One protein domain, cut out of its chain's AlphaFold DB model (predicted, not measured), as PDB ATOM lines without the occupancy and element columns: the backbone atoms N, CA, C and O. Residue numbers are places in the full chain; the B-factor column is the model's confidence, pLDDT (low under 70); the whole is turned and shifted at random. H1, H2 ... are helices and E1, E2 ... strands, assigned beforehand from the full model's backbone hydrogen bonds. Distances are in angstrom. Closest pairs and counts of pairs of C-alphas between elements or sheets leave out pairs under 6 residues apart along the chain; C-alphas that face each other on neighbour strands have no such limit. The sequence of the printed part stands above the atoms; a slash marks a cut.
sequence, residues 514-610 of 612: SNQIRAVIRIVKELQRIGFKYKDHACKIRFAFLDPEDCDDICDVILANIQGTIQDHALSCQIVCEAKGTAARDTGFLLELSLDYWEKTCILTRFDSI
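Overview. This is residues 514 to 610 of the 612 residues of an uncharacterized protein of bacterium 1xD42-67 (UniProt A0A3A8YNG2). A twisted sheet of four strands has its helices over one face and the other face bare: the long helices H1 and H3 lie side by side, running the same way, H1 by the edge strand E1 and H3 over E3 and the other edge strand E2. The short H2 sits over E3, near one end of the two long helices. The printed part has 97 residues, with three named helices and four named strands in the order H1 E1 H2 H3 E2 E3 E4, and the class is mixed, helices and strands. The sheet runs E1 E4 E3 E2 and is mixed. The whole is compact, with a radius of gyration of the C-alphas of 12.8 A, and elongated, spanning 42 by 23 by 23 A.

Arrangement. E2, residues 572 to 577, E3, residues 588 to 596, and E4, residues 601 to 610, form a meander, each strand the antiparallel neighbour of the one before, in two hairpins. Between E2 and E3, N 575 and O 591 are 2.9 A apart, and between E3 and E4, N 603 and O 594 are 2.8 A apart, within hydrogen-bond range. E1, residues 533 to 535, is parallel to E4, with N 535 and O 602 at 2.8 A. H3, residues 551 to 567, is on the sheet over E3 and E2 at a height of 8.9 A, slantwise to the strands; its closest C-alphas to E2 are Thr 565 and Cys 573, 6.1 A. H2, residues 540 to 545, is on the same face at a height of 8.5 A, over E3 and only just not over E4, on which 2 of its 6 C-alphas fall. E1, H2 H3, E2 make a split strand-helix-strand unit, two strands running the same way with E4 and E3 between them, and its crossover is left-handed. H1, residues 514 to 530, touches H3 at a shallow tilt of 19 degrees, the same way, closest at the C-alphas of Ala 519 and Cys 555, 6.2 A. H1, H2 and H3 on one face of the sheet make two layers, one of helices and one of strands. With residues 515 to 520 alone H1 touches H2, closest at the C-alphas of Gln 516 and Phe 545, 5.1 A. H2 and H3 touch only at the corner, closest at the C-alphas of Phe 545 and Cys 551, 5.2 A. In H1 and H3 every O i to N i+4 pair is within hydrogen-bond range; in H2 0 of 2 are, beside 3 of 3 O i to N i+3 pairs.

Along the chain. E3 is 26.5 A from first to last C-alpha, E4 26.0 A and E2 16.4 A. H1 is 24.6 A long and begins at C-alpha 514 (8.748, 36.414, -7.977); H3 is 24.3 A. E4 ends at C-alpha 610 (1.588, 54.688, 4.224).

Size, cuts and confidence. The two C-alphas farthest apart, those of Thr 582 and Trp 598, are 42.1 A apart. The printed part has no cut and no long link. Confidence is under 70 at residues 579 to 587 and residue 610.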
ATOM      1  N   SER A 514       9.360  37.750  -7.934       89.50
ATOM      2  CA  SER A 514       8.748  36.414  -7.977       89.50
ATOM      3  C   SER A 514       7.652  36.226  -6.922       89.50
ATOM      4  O   SER A 514       6.630  35.594  -7.209       89.50
ATOM      5  N   ASN A 515       7.840  36.783  -5.722       87.81
ATOM      6  CA  ASN A 515       6.860  36.716  -4.638       87.81
ATOM      7  C   ASN A 515       5.670  37.632  -4.937       87.81
ATOM      8  O   ASN A 515       4.525  37.172  -4.895       87.81
ATOM      9  N   GLN A 516       5.942  38.859  -5.400       91.19
ATOM     10  CA  GLN A 516       4.912  39.785  -5.881       91.19
ATOM     11  C   GLN A 516       4.022  39.135  -6.952       91.19
ATOM     12  O   GLN A 516       2.798  39.100  -6.816       91.19
ATOM     13  N   ILE A 517       4.622  38.565  -8.005       93.69
ATOM     14  CA  ILE A 517       3.892  37.907  -9.099       93.69
ATOM     15  C   ILE A 517       3.015  36.774  -8.555       93.69
ATOM     16  O   ILE A 517       1.841  36.677  -8.915       93.69
ATOM     17  N   ARG A 518       3.548  35.920  -7.673       93.38
ATOM     18  CA  ARG A 518       2.795  34.793  -7.103       93.38
ATOM     19  C   ARG A 518       1.550  35.269  -6.350       93.38
ATOM     20  O   ARG A 518       0.472  34.712  -6.572       93.38
ATOM     21  N   ALA A 519       1.691  36.293  -5.513       92.62
ATOM     22  CA  ALA A 519       0.593  36.852  -4.732       92.62
ATOM     23  C   ALA A 519      -0.483  37.484  -5.630       92.62
ATOM     24  O   ALA A 519      -1.668  37.164  -5.509       92.62
ATOM     25  N   VAL A 520      -0.087  38.286  -6.626       94.44
ATOM     26  CA  VAL A 520      -1.046  38.883  -7.571       94.44
ATOM     27  C   VAL A 520      -1.762  37.810  -8.395       94.44
ATOM     28  O   VAL A 520      -2.982  37.868  -8.554       94.44
ATOM     29  N   ILE A 521      -1.053  36.778  -8.869       95.19
ATOM     30  CA  ILE A 521      -1.671  35.644  -9.575       95.19
ATOM     31  C   ILE A 521      -2.713  34.951  -8.695       95.19
ATOM     32  O   ILE A 521      -3.779  34.581  -9.195       95.19
ATOM     33  N   ARG A 522      -2.423  34.765  -7.402       95.12
ATOM     34  CA  ARG A 522      -3.356  34.168  -6.442       95.12
ATOM     35  C   ARG A 522      -4.626  35.010  -6.319       95.12
ATOM     36  O   ARG A 522      -5.716  34.459  -6.463       95.12
ATOM     37  N   ILE A 523      -4.493  36.330  -6.177       94.25
ATOM     38  CA  ILE A 523      -5.634  37.260  -6.138       94.25
ATOM     39  C   ILE A 523      -6.465  37.181  -7.418       94.25
ATOM     40  O   ILE A 523      -7.681  36.992  -7.360       94.25
ATOM     41  N   VAL A 524      -5.819  37.270  -8.582       94.62
ATOM     42  CA  VAL A 524      -6.504  37.221  -9.881       94.62
ATOM     43  C   VAL A 524      -7.267  35.905 -10.049       94.62
ATOM     44  O   VAL A 524      -8.432  35.925 -10.449       94.62
ATOM     45  N   LYS A 525      -6.642  34.765  -9.728       94.75
ATOM     46  CA  LYS A 525      -7.270  33.441  -9.844       94.75
ATOM     47  C   LYS A 525      -8.450  33.272  -8.890       94.75
ATOM     48  O   LYS A 525      -9.469  32.715  -9.292       94.75
ATOM     49  N   GLU A 526      -8.343  33.757  -7.658       94.50
ATOM     50  CA  GLU A 526      -9.439  33.665  -6.690       94.50
ATOM     51  C   GLU A 526     -10.628  34.547  -7.068       94.50
ATOM     52  O   GLU A 526     -11.772  34.092  -7.019       94.50
ATOM     53  N   LEU A 527     -10.381  35.771  -7.541       93.19
ATOM     54  CA  LEU A 527     -11.449  36.624  -8.061       93.19
ATOM     55  C   LEU A 527     -12.135  35.981  -9.266       93.19
ATOM     56  O   LEU A 527     -13.364  35.917  -9.300       93.19
ATOM     57  N   GLN A 528     -11.361  35.413 -10.196       93.81
ATOM     58  CA  GLN A 528     -11.906  34.662 -11.329       93.81
ATOM     59  C   GLN A 528     -12.761  33.474 -10.869       93.81
ATOM     60  O   GLN A 528     -13.842  33.260 -11.416       93.81
ATOM     61  N   ARG A 529     -12.326  32.733  -9.841       94.56
ATOM     62  CA  ARG A 529     -13.085  31.611  -9.261       94.56
ATOM     63  C   ARG A 529     -14.421  32.061  -8.664       94.56
ATOM     64  O   ARG A 529     -15.404  31.334  -8.769       94.56
ATOM     65  N   ILE A 530     -14.465  33.250  -8.067       92.50
ATOM     66  CA  ILE A 530     -15.681  33.857  -7.496       92.50
ATOM     67  C   ILE A 530     -16.522  34.568  -8.582       92.50
ATOM     68  O   ILE A 530     -17.633  35.031  -8.330       92.50
ATOM     69  N   GLY A 531     -16.038  34.596  -9.827       93.75
ATOM     70  CA  GLY A 531     -16.751  35.130 -10.984       93.75
ATOM     71  C   GLY A 531     -16.524  36.618 -11.232       93.75
ATOM     72  O   GLY A 531     -17.296  37.205 -11.980       93.75
ATOM     73  N   PHE A 532     -15.494  37.223 -10.634       95.12
ATOM     74  CA  PHE A 532     -15.081  38.606 -10.874       95.12
ATOM     75  C   PHE A 532     -13.795  38.680 -11.705       95.12
ATOM     76  O   PHE A 532     -12.843  37.929 -11.498       95.12
ATOM     77  N   LYS A 533     -13.717  39.648 -12.619       93.19
ATOM     78  CA  LYS A 533     -12.476  40.019 -13.304       93.19
ATOM     79  C   LYS A 533     -11.757  41.121 -12.526       93.19
ATOM     80  O   LYS A 533     -12.333  42.180 -12.283       93.19
ATOM     81  N   TYR A 534     -10.492  40.891 -12.194       94.31
ATOM     82  CA  TYR A 534      -9.637  41.908 -11.586       94.31
ATOM     83  C   TYR A 534      -9.159  42.937 -12.619       94.31
ATOM     84  O   TYR A 534      -8.817  42.573 -13.748       94.31
ATOM     85  N   LYS A 535      -9.139  44.218 -12.242       92.12
ATOM     86  CA  LYS A 535      -8.585  45.317 -13.037       92.12
ATOM     87  C   LYS A 535      -7.712  46.208 -12.158       92.12
ATOM     88  O   LYS A 535      -8.194  46.828 -11.216       92.12
ATOM     89  N   ASP A 536      -6.455  46.326 -12.548       90.38
ATOM     90  CA  ASP A 536      -5.478  47.230 -11.955       90.38
ATOM     91  C   ASP A 536      -4.527  47.648 -13.070       90.38
ATOM     92  O   ASP A 536      -3.656  46.882 -13.463       90.38
ATOM     93  N   HIS A 537      -4.762  48.818 -13.665       85.81
ATOM     94  CA  HIS A 537      -4.128  49.174 -14.935       85.81
ATOM     95  C   HIS A 537      -2.595  49.091 -14.885       85.81
ATOM     96  O   HIS A 537      -2.004  48.552 -15.812       85.81
ATOM     97  N   ALA A 538      -1.980  49.559 -13.797       86.94
ATOM     98  CA  ALA A 538      -0.527  49.571 -13.608       86.94
ATOM     99  C   ALA A 538      -0.038  48.474 -12.639       86.94
ATOM    100  O   ALA A 538       1.098  48.529 -12.174       86.94
ATOM    101  N   CYS A 539      -0.894  47.503 -12.298       91.44
ATOM    102  CA  CYS A 539      -0.602  46.441 -11.332       91.44
ATOM    103  C   CYS A 539      -0.048  46.971  -9.986       91.44
ATOM    104  O   CYS A 539       0.859  46.376  -9.398       91.44
ATOM    105  N   LYS A 540      -0.570  48.100  -9.488       90.06
ATOM    106  CA  LYS A 540      -0.106  48.736  -8.244       90.06
ATOM    107  C   LYS A 540      -0.272  47.852  -7.011       90.06
ATOM    108  O   LYS A 540       0.501  47.998  -6.072       90.06
ATOM    109  N   ILE A 541      -1.209  46.903  -7.011       90.88
ATOM    110  CA  ILE A 541      -1.379  45.969  -5.888       90.88
ATOM    111  C   ILE A 541      -0.110  45.163  -5.586       90.88
ATOM    112  O   ILE A 541       0.071  44.714  -4.460       90.88
ATOM    113  N   ARG A 542       0.801  45.010  -6.561       90.44
ATOM    114  CA  ARG A 542       2.075  44.302  -6.365       90.44
ATOM    115  C   ARG A 542       2.934  44.918  -5.256       90.44
ATOM    116  O   ARG A 542       3.651  44.194  -4.579       90.44
ATOM    117  N   PHE A 543       2.814  46.228  -5.035       88.00
ATOM    118  CA  PHE A 543       3.547  46.951  -3.996       88.00
ATOM    119  C   PHE A 543       3.071  46.615  -2.574       88.00
ATOM    120  O   PHE A 543       3.733  46.992  -1.614       88.00
ATOM    121  N   ALA A 544       1.964  45.879  -2.418       87.56
ATOM    122  CA  ALA A 544       1.582  45.288  -1.135       87.56
ATOM    123  C   ALA A 544       2.487  44.108  -0.729       87.56
ATOM    124  O   ALA A 544       2.467  43.703   0.425       87.56
ATOM    125  N   PHE A 545       3.260  43.545  -1.665       87.69
ATOM    126  CA  PHE A 545       3.998  42.286  -1.508       87.69
ATOM    127  C   PHE A 545       5.516  42.481  -1.619       87.69
ATOM    128  O   PHE A 545       6.211  41.669  -2.228       87.69
ATOM    129  N   LEU A 546       6.021  43.603  -1.103       82.44
ATOM    130  CA  LEU A 546       7.455  43.907  -1.122       82.44
ATOM    131  C   LEU A 546       8.242  43.104  -0.078       82.44
ATOM    132  O   LEU A 546       9.418  42.835  -0.304       82.44
ATOM    133  N   ASP A 547       7.603  42.714   1.030       78.75
ATOM    134  CA  ASP A 547       8.212  41.872   2.062       78.75
ATOM    135  C   ASP A 547       7.852  40.389   1.836       78.75
ATOM    136  O   ASP A 547       6.665  40.041   1.888       78.75
ATOM    137  N   PRO A 548       8.833  39.503   1.577       73.06
ATOM    138  CA  PRO A 548       8.599  38.074   1.395       73.06
ATOM    139  C   PRO A 548       7.955  37.385   2.598       73.06
ATOM    140  O   PRO A 548       7.199  36.434   2.396       73.06
ATOM    141  N   GLU A 549       8.267  37.822   3.823       79.94
ATOM    142  CA  GLU A 549       7.813  37.160   5.053       79.94
ATOM    143  C   GLU A 549       6.311  37.372   5.281       79.94
ATOM    144  O   GLU A 549       5.617  36.449   5.705       79.94
ATOM    145  N   ASP A 550       5.796  38.539   4.886       80.00
ATOM    146  CA  ASP A 550       4.392  38.922   5.069       80.00
ATOM    147  C   ASP A 550       3.508  38.631   3.838       80.00
ATOM    148  O   ASP A 550       2.289  38.809   3.887       80.00
ATOM    149  N   CYS A 551       4.086  38.191   2.711       83.94
ATOM    150  CA  CYS A 551       3.378  38.064   1.429       83.94
ATOM    151  C   CYS A 551       2.086  37.233   1.507       83.94
ATOM    152  O   CYS A 551       1.048  37.645   0.976       83.94
ATOM    153  N   ASP A 552       2.146  36.054   2.132       86.31
ATOM    154  CA  ASP A 552       1.002  35.139   2.206       86.31
ATOM    155  C   ASP A 552      -0.087  35.672   3.148       86.31
ATOM    156  O   ASP A 552      -1.264  35.662   2.776       86.31
ATOM    157  N   ASP A 553       0.304  36.221   4.300       87.62
ATOM    158  CA  ASP A 553      -0.606  36.810   5.286       87.62
ATOM    159  C   ASP A 553      -1.313  38.047   4.718       87.62
ATOM    160  O   ASP A 553      -2.540  38.166   4.801       87.62
ATOM    161  N   ILE A 554      -0.573  38.945   4.058       89.25
ATOM    162  CA  ILE A 554      -1.144  40.112   3.376       89.25
ATOM    163  C   ILE A 554      -2.118  39.662   2.284       89.25
ATOM    164  O   ILE A 554      -3.222  40.204   2.165       89.25
ATOM    165  N   CYS A 555      -1.746  38.653   1.491       91.19
ATOM    166  CA  CYS A 555      -2.615  38.129   0.441       91.19
ATOM    167  C   CYS A 555      -3.919  37.557   1.025       91.19
ATOM    168  O   CYS A 555      -4.994  37.789   0.463       91.19
ATOM    169  N   ASP A 556      -3.841  36.841   2.147       91.50
ATOM    170  CA  ASP A 556      -4.996  36.269   2.840       91.50
ATOM    171  C   ASP A 556      -5.913  37.352   3.407       91.50
ATOM    172  O   ASP A 556      -7.132  37.283   3.224       91.50
ATOM    173  N   VAL A 557      -5.344  38.394   4.019       91.75
ATOM    174  CA  VAL A 557      -6.098  39.549   4.523       91.75
ATOM    175  C   VAL A 557      -6.833  40.256   3.386       91.75
ATOM    176  O   VAL A 557      -8.032  40.528   3.511       91.75
ATOM    177  N   ILE A 558      -6.163  40.523   2.262       93.00
ATOM    178  CA  ILE A 558      -6.790  41.165   1.098       93.00
ATOM    179  C   ILE A 558      -7.950  40.307   0.580       93.00
ATOM    180  O   ILE A 558      -9.061  40.808   0.394       93.00
ATOM    181  N   LEU A 559      -7.726  39.005   0.385       93.94
ATOM    182  CA  LEU A 559      -8.747  38.089  -0.123       93.94
ATOM    183  C   LEU A 559      -9.946  37.961   0.822       93.94
ATOM    184  O   LEU A 559     -11.086  37.997   0.351       93.94
ATOM    185  N   ALA A 560      -9.714  37.847   2.130       93.62
ATOM    186  CA  ALA A 560     -10.776  37.756   3.130       93.62
ATOM    187  C   ALA A 560     -11.654  39.016   3.138       93.62
ATOM    188  O   ALA A 560     -12.881  38.912   3.133       93.62
ATOM    189  N   ASN A 561     -11.042  40.203   3.073       93.56
ATOM    190  CA  ASN A 561     -11.774  41.470   3.023       93.56
ATOM    191  C   ASN A 561     -12.595  41.615   1.733       93.56
ATOM    192  O   ASN A 561     -13.758  42.024   1.786       93.56
ATOM    193  N   ILE A 562     -12.045  41.228   0.576       93.12
ATOM    194  CA  ILE A 562     -12.805  41.245  -0.682       93.12
ATOM    195  C   ILE A 562     -13.988  40.274  -0.613       93.12
ATOM    196  O   ILE A 562     -15.104  40.633  -0.990       93.12
ATOM    197  N   GLN A 563     -13.770  39.058  -0.107       92.56
ATOM    198  CA  GLN A 563     -14.829  38.059   0.037       92.56
ATOM    199  C   GLN A 563     -15.938  38.532   0.979       92.56
ATOM    200  O   GLN A 563     -17.108  38.410   0.619       92.56
ATOM    201  N   GLY A 564     -15.588  39.112   2.131       92.19
ATOM    202  CA  GLY A 564     -16.552  39.723   3.050       92.19
ATOM    203  C   GLY A 564     -17.351  40.840   2.376       92.19
ATOM    204  O   GLY A 564     -18.576  40.822   2.390       92.19
ATOM    205  N   THR A 565     -16.676  41.733   1.647       92.75
ATOM    206  CA  THR A 565     -17.334  42.835   0.920       92.75
ATOM    207  C   THR A 565     -18.323  42.326  -0.138       92.75
ATOM    208  O   THR A 565     -19.414  42.879  -0.288       92.75
ATOM    209  N   ILE A 566     -17.970  41.250  -0.855       91.94
ATOM    210  CA  ILE A 566     -18.855  40.596  -1.832       91.94
ATOM    211  C   ILE A 566     -20.067  39.963  -1.139       91.94
ATOM    212  O   ILE A 566     -21.188  40.082  -1.645       91.94
ATOM    213  N   GLN A 567     -19.857  39.295   0.001       91.69
ATOM    214  CA  GLN A 567     -20.932  38.699   0.802       91.69
ATOM    215  C   GLN A 567     -21.909  39.764   1.310       91.69
ATOM    216  O   GLN A 567     -23.119  39.564   1.223       91.69
ATOM    217  N   ASP A 568     -21.390  40.918   1.726       92.56
ATOM    218  CA  ASP A 568     -22.174  42.055   2.214       92.56
ATOM    219  C   ASP A 568     -22.814  42.888   1.084       92.56
ATOM    220  O   ASP A 568     -23.552  43.837   1.349       92.56
ATOM    221  N   HIS A 569     -22.544  42.550  -0.184       90.62
ATOM    222  CA  HIS A 569     -22.988  43.291  -1.375       90.62
ATOM    223  C   HIS A 569     -22.595  44.780  -1.357       90.62
ATOM    224  O   HIS A 569     -23.266  45.630  -1.950       90.62
ATOM    225  N   ALA A 570     -21.482  45.110  -0.700       92.44
ATOM    226  CA  ALA A 570     -20.953  46.466  -0.656       92.44
ATOM    227  C   ALA A 570     -20.256  46.833  -1.980       92.44
ATOM    228  O   ALA A 570     -19.650  45.990  -2.645       92.44
ATOM    229  N   LEU A 571     -20.352  48.105  -2.382       91.50
ATOM    230  CA  LEU A 571     -19.826  48.611  -3.663       91.50
ATOM    231  C   LEU A 571     -18.322  48.925  -3.634       91.50
ATOM    232  O   LEU A 571     -17.707  49.126  -4.685       91.50
ATOM    233  N   SER A 572     -17.727  48.988  -2.445       93.06
ATOM    234  CA  SER A 572     -16.317  49.314  -2.255       93.06
ATOM    235  C   SER A 572     -15.735  48.584  -1.052       93.06
ATOM    236  O   SER A 572     -16.409  48.444  -0.033       93.06
ATOM    237  N   CYS A 573     -14.472  48.183  -1.161       92.38
ATOM    238  CA  CYS A 573     -13.677  47.598  -0.090       92.38
ATOM    239  C   CYS A 573     -12.489  48.521   0.190       92.38
ATOM    240  O   CYS A 573     -11.745  48.855  -0.733       92.38
ATOM    241  N   GLN A 574     -12.315  48.929   1.444       92.75
ATOM    242  CA  GLN A 574     -11.138  49.667   1.886       92.75
ATOM    243  C   GLN A 574     -10.333  48.762   2.811       92.75
ATOM    244  O   GLN A 574     -10.867  48.264   3.800       92.75
ATOM    245  N   ILE A 575      -9.067  48.541   2.477       89.88
ATOM    246  CA  ILE A 575      -8.173  47.668   3.234       89.88
ATOM    247  C   ILE A 575      -6.967  48.497   3.653       89.88
ATOM    248  O   ILE A 575      -6.290  49.094   2.817       89.88
ATOM    249  N   VAL A 576      -6.726  48.529   4.959       86.81
ATOM    250  CA  VAL A 576      -5.524  49.101   5.560       86.81
ATOM    251  C   VAL A 576      -4.757  47.950   6.183       86.81
ATOM    252  O   VAL A 576      -5.303  47.230   7.020       86.81
ATOM    253  N   CYS A 577      -3.510  47.778   5.768       80.94
ATOM    254  CA  CYS A 577      -2.611  46.798   6.356       80.94
ATOM    255  C   CYS A 577      -1.365  47.512   6.863       80.94
ATOM    256  O   CYS A 577      -0.772  48.317   6.150       80.94
ATOM    257  N   GLU A 578      -0.975  47.201   8.092       72.50
ATOM    258  CA  GLU A 578       0.347  47.520   8.620       72.50
ATOM    259  C   GLU A 578       1.263  46.355   8.229       72.50
ATOM    260  O   GLU A 578       0.985  45.219   8.621       72.50
ATOM    261  N   ALA A 579       2.295  46.601   7.419       60.59
ATOM    262  CA  ALA A 579       3.314  45.586   7.161       60.59
ATOM    263  C   ALA A 579       4.166  45.421   8.428       60.59
ATOM    264  O   ALA A 579       4.514  46.416   9.067       60.59
ATOM    265  N   LYS A 580       4.484  44.183   8.810       55.91
ATOM    266  CA  LYS A 580       5.298  43.862   9.987       55.91
ATOM    267  C   LYS A 580       6.639  43.295   9.527       55.91
ATOM    268  O   LYS A 580       7.024  42.198   9.905       55.91
ATOM    269  N   GLY A 581       7.363  44.088   8.746       52.19
ATOM    270  CA  GLY A 581       8.639  43.702   8.153       52.19
ATOM    271  C   GLY A 581       9.849  44.330   8.837       52.19
ATOM    272  O   GLY A 581       9.828  45.497   9.217       52.19
ATOM    273  N   THR A 582      10.949  43.581   8.954       44.19
ATOM    274  CA  THR A 582      12.232  44.096   9.483       44.19
ATOM    275  C   THR A 582      13.078  44.835   8.436       44.19
ATOM    276  O   THR A 582      14.013  45.548   8.807       44.19
ATOM    277  N   ALA A 583      12.756  44.707   7.140       47.34
ATOM    278  CA  ALA A 583      13.561  45.233   6.031       47.34
ATOM    279  C   ALA A 583      12.966  46.475   5.336       47.34
ATOM    280  O   ALA A 583      13.705  47.260   4.740       47.34
ATOM    281  N   ALA A 584      11.658  46.712   5.457       44.56
ATOM    282  CA  ALA A 584      10.996  47.929   4.994       44.56
ATOM    283  C   ALA A 584      10.457  48.684   6.213       44.56
ATOM    284  O   ALA A 584       9.555  48.200   6.883       44.56
ATOM    285  N   ARG A 585      11.048  49.846   6.518       47.44
ATOM    286  CA  ARG A 585      10.665  50.767   7.608       47.44
ATOM    287  C   ARG A 585       9.142  50.821   7.811       47.44
ATOM    288  O   ARG A 585       8.526  51.537   7.044       47.44
ATOM    289  N   ASP A 586       8.560  50.117   8.790       47.81
ATOM    290  CA  ASP A 586       7.155  50.200   9.255       47.81
ATOM    291  C   ASP A 586       6.137  50.812   8.252       47.81
ATOM    292  O   ASP A 586       5.397  51.742   8.582       47.81
ATOM    293  N   THR A 587       6.115  50.355   6.994       61.34
ATOM    294  CA  THR A 587       5.300  50.985   5.945       61.34
ATOM    295  C   THR A 587       4.036  50.177   5.753       61.34
ATOM    296  O   THR A 587       4.056  49.110   5.142       61.34
ATOM    297  N   GLY A 588       2.917  50.683   6.262       72.94
ATOM    298  CA  GLY A 588       1.607  50.158   5.898       72.94
ATOM    299  C   GLY A 588       1.224  50.526   4.463       72.94
ATOM    300  O   GLY A 588       1.905  51.289   3.777       72.94
ATOM    301  N   PHE A 589       0.080  50.039   4.007       86.31
ATOM    302  CA  PHE A 589      -0.549  50.527   2.786       86.31
ATOM    303  C   PHE A 589      -2.056  50.658   2.973       86.31
ATOM    304  O   PHE A 589      -2.685  49.969   3.781       86.31
ATOM    305  N   LEU A 590      -2.632  51.555   2.183       88.25
ATOM    306  CA  LEU A 590      -4.060  51.696   1.989       88.25
ATOM    307  C   LEU A 590      -4.385  51.287   0.556       88.25
ATOM    308  O   LEU A 590      -3.841  51.856  -0.393       88.25
ATOM    309  N   LEU A 591      -5.325  50.360   0.393       92.56
ATOM    310  CA  LEU A 591      -5.906  50.064  -0.909       92.56
ATOM    311  C   LEU A 591      -7.427  50.208  -0.889       92.56
ATOM    312  O   LEU A 591      -8.100  49.863   0.084       92.56
ATOM    313  N   GLU A 592      -7.961  50.744  -1.983       93.56
ATOM    314  CA  GLU A 592      -9.397  50.882  -2.215       93.56
ATOM    315  C   GLU A 592      -9.768  50.134  -3.494       93.56
ATOM    316  O   GLU A 592      -9.191  50.353  -4.567       93.56
ATOM    317  N   LEU A 593     -10.747  49.243  -3.371       94.38
ATOM    318  CA  LEU A 593     -11.291  48.447  -4.460       94.38
ATOM    319  C   LEU A 593     -12.751  48.834  -4.681       94.38
ATOM    320  O   LEU A 593     -13.525  48.917  -3.730       94.38
ATOM    321  N   SER A 594     -13.149  48.999  -5.936       95.38
ATOM    322  CA  SER A 594     -14.547  49.140  -6.340       95.38
ATOM    323  C   SER A 594     -15.054  47.836  -6.953       95.38
ATOM    324  O   SER A 594     -14.354  47.195  -7.741       95.38
ATOM    325  N   LEU A 595     -16.270  47.435  -6.580       94.81
ATOM    326  CA  LEU A 595     -16.927  46.229  -7.075       94.81
ATOM    327  C   LEU A 595     -18.114  46.603  -7.961       94.81
ATOM    328  O   LEU A 595     -19.108  47.160  -7.498       94.81
ATOM    329  N   ASP A 596     -18.024  46.232  -9.234       93.50
ATOM    330  CA  ASP A 596     -19.137  46.286 -10.174       93.50
ATOM    331  C   ASP A 596     -19.766  44.892 -10.279       93.50
ATOM    332  O   ASP A 596     -19.188  43.964 -10.852       93.50
ATOM    333  N   TYR A 597     -20.953  44.729  -9.699       92.69
ATOM    334  CA  TYR A 597     -21.677  43.457  -9.690       92.69
ATOM    335  C   TYR A 597     -22.373  43.142 -11.020       92.69
ATOM    336  O   TYR A 597     -22.731  41.976 -11.227       92.69
ATOM    337  N   TRP A 598     -22.565  44.147 -11.883       92.19
ATOM    338  CA  TRP A 598     -23.172  44.015 -13.210       92.19
ATOM    339  C   TRP A 598     -22.136  43.524 -14.214       92.19
ATOM    340  O   TRP A 598     -22.308  42.458 -14.801       92.19
ATOM    341  N   GLU A 599     -21.028  44.252 -14.333       92.75
ATOM    342  CA  GLU A 599     -19.900  43.889 -15.201       92.75
ATOM    343  C   GLU A 599     -19.035  42.773 -14.599       92.75
ATOM    344  O   GLU A 599     -18.141  42.244 -15.260       92.75
ATOM    345  N   LYS A 600     -19.295  42.407 -13.334       94.25
ATOM    346  CA  LYS A 600     -18.516  41.435 -12.559       94.25
ATOM    347  C   LYS A 600     -17.034  41.798 -12.545       94.25
ATOM    348  O   LYS A 600     -16.170  40.977 -12.844       94.25
ATOM    349  N   THR A 601     -16.722  43.042 -12.191       94.44
ATOM    350  CA  THR A 601     -15.335  43.523 -12.111       94.44
ATOM    351  C   THR A 601     -14.976  44.022 -10.722       94.44
ATOM    352  O   THR A 601     -15.769  44.706 -10.086       94.44
ATOM    353  N   CYS A 602     -13.766  43.696 -10.275       94.50
ATOM    354  CA  CYS A 602     -13.139  44.258  -9.084       94.50
ATOM    355  C   CYS A 602     -11.989  45.156  -9.551       94.50
ATOM    356  O   CYS A 602     -11.070  44.677 -10.218       94.50
ATOM    357  N   ILE A 603     -12.081  46.453  -9.273       94.75
ATOM    358  CA  ILE A 603     -11.186  47.477  -9.814       94.75
ATOM    359  C   ILE A 603     -10.401  48.101  -8.668       94.75
ATOM    360  O   ILE A 603     -11.008  48.628  -7.740       94.75
ATOM    361  N   LEU A 604      -9.071  48.096  -8.748       94.38
ATOM    362  CA  LEU A 604      -8.235  48.894  -7.853       94.38
ATOM    363  C   LEU A 604      -8.346  50.369  -8.239       94.38
ATOM    364  O   LEU A 604      -7.884  50.776  -9.304       94.38
ATOM    365  N   THR A 605      -8.988  51.159  -7.380       92.94
ATOM    366  CA  THR A 605      -9.208  52.594  -7.610       92.94
ATOM    367  C   THR A 605      -8.149  53.453  -6.939       92.94
ATOM    368  O   THR A 605      -7.859  54.546  -7.425       92.94
ATOM    369  N   ARG A 606      -7.548  52.963  -5.851       91.88
ATOM    370  CA  ARG A 606      -6.511  53.675  -5.103       91.88
ATOM    371  C   ARG A 606      -5.537  52.699  -4.456       91.88
ATOM    372  O   ARG A 606      -5.953  51.666  -3.937       91.88
ATOM    373  N   PHE A 607      -4.260  53.059  -4.478       90.00
ATOM    374  CA  PHE A 607      -3.205  52.391  -3.730       90.00
ATOM    375  C   PHE A 607      -2.225  53.455  -3.252       90.00
ATOM    376  O   PHE A 607      -1.586  54.100  -4.088       90.00
ATOM    377  N   ASP A 608      -2.124  53.611  -1.937       87.38
ATOM    378  CA  ASP A 608      -1.222  54.554  -1.290       87.38
ATOM    379  C   ASP A 608      -0.337  53.800  -0.296       87.38
ATOM    380  O   ASP A 608      -0.831  53.128   0.613       87.38
ATOM    381  N   SER A 609       0.977  53.944  -0.440       76.19
ATOM    382  CA  SER A 609       1.927  53.520   0.586       76.19
ATOM    383  C   SER A 609       1.824  54.473   1.779       76.19
ATOM    384  O   SER A 609       1.953  55.690   1.623       76.19
ATOM    385  N   ILE A 610       1.580  53.933   2.971       65.75
ATOM    386  CA  ILE A 610       1.588  54.688   4.224       65.75
ATOM    387  C   ILE A 610       3.049  54.744   4.667       65.75
ATOM    388  O   ILE A 610       3.539  53.862   5.366       65.75
TER     389      ILE A 610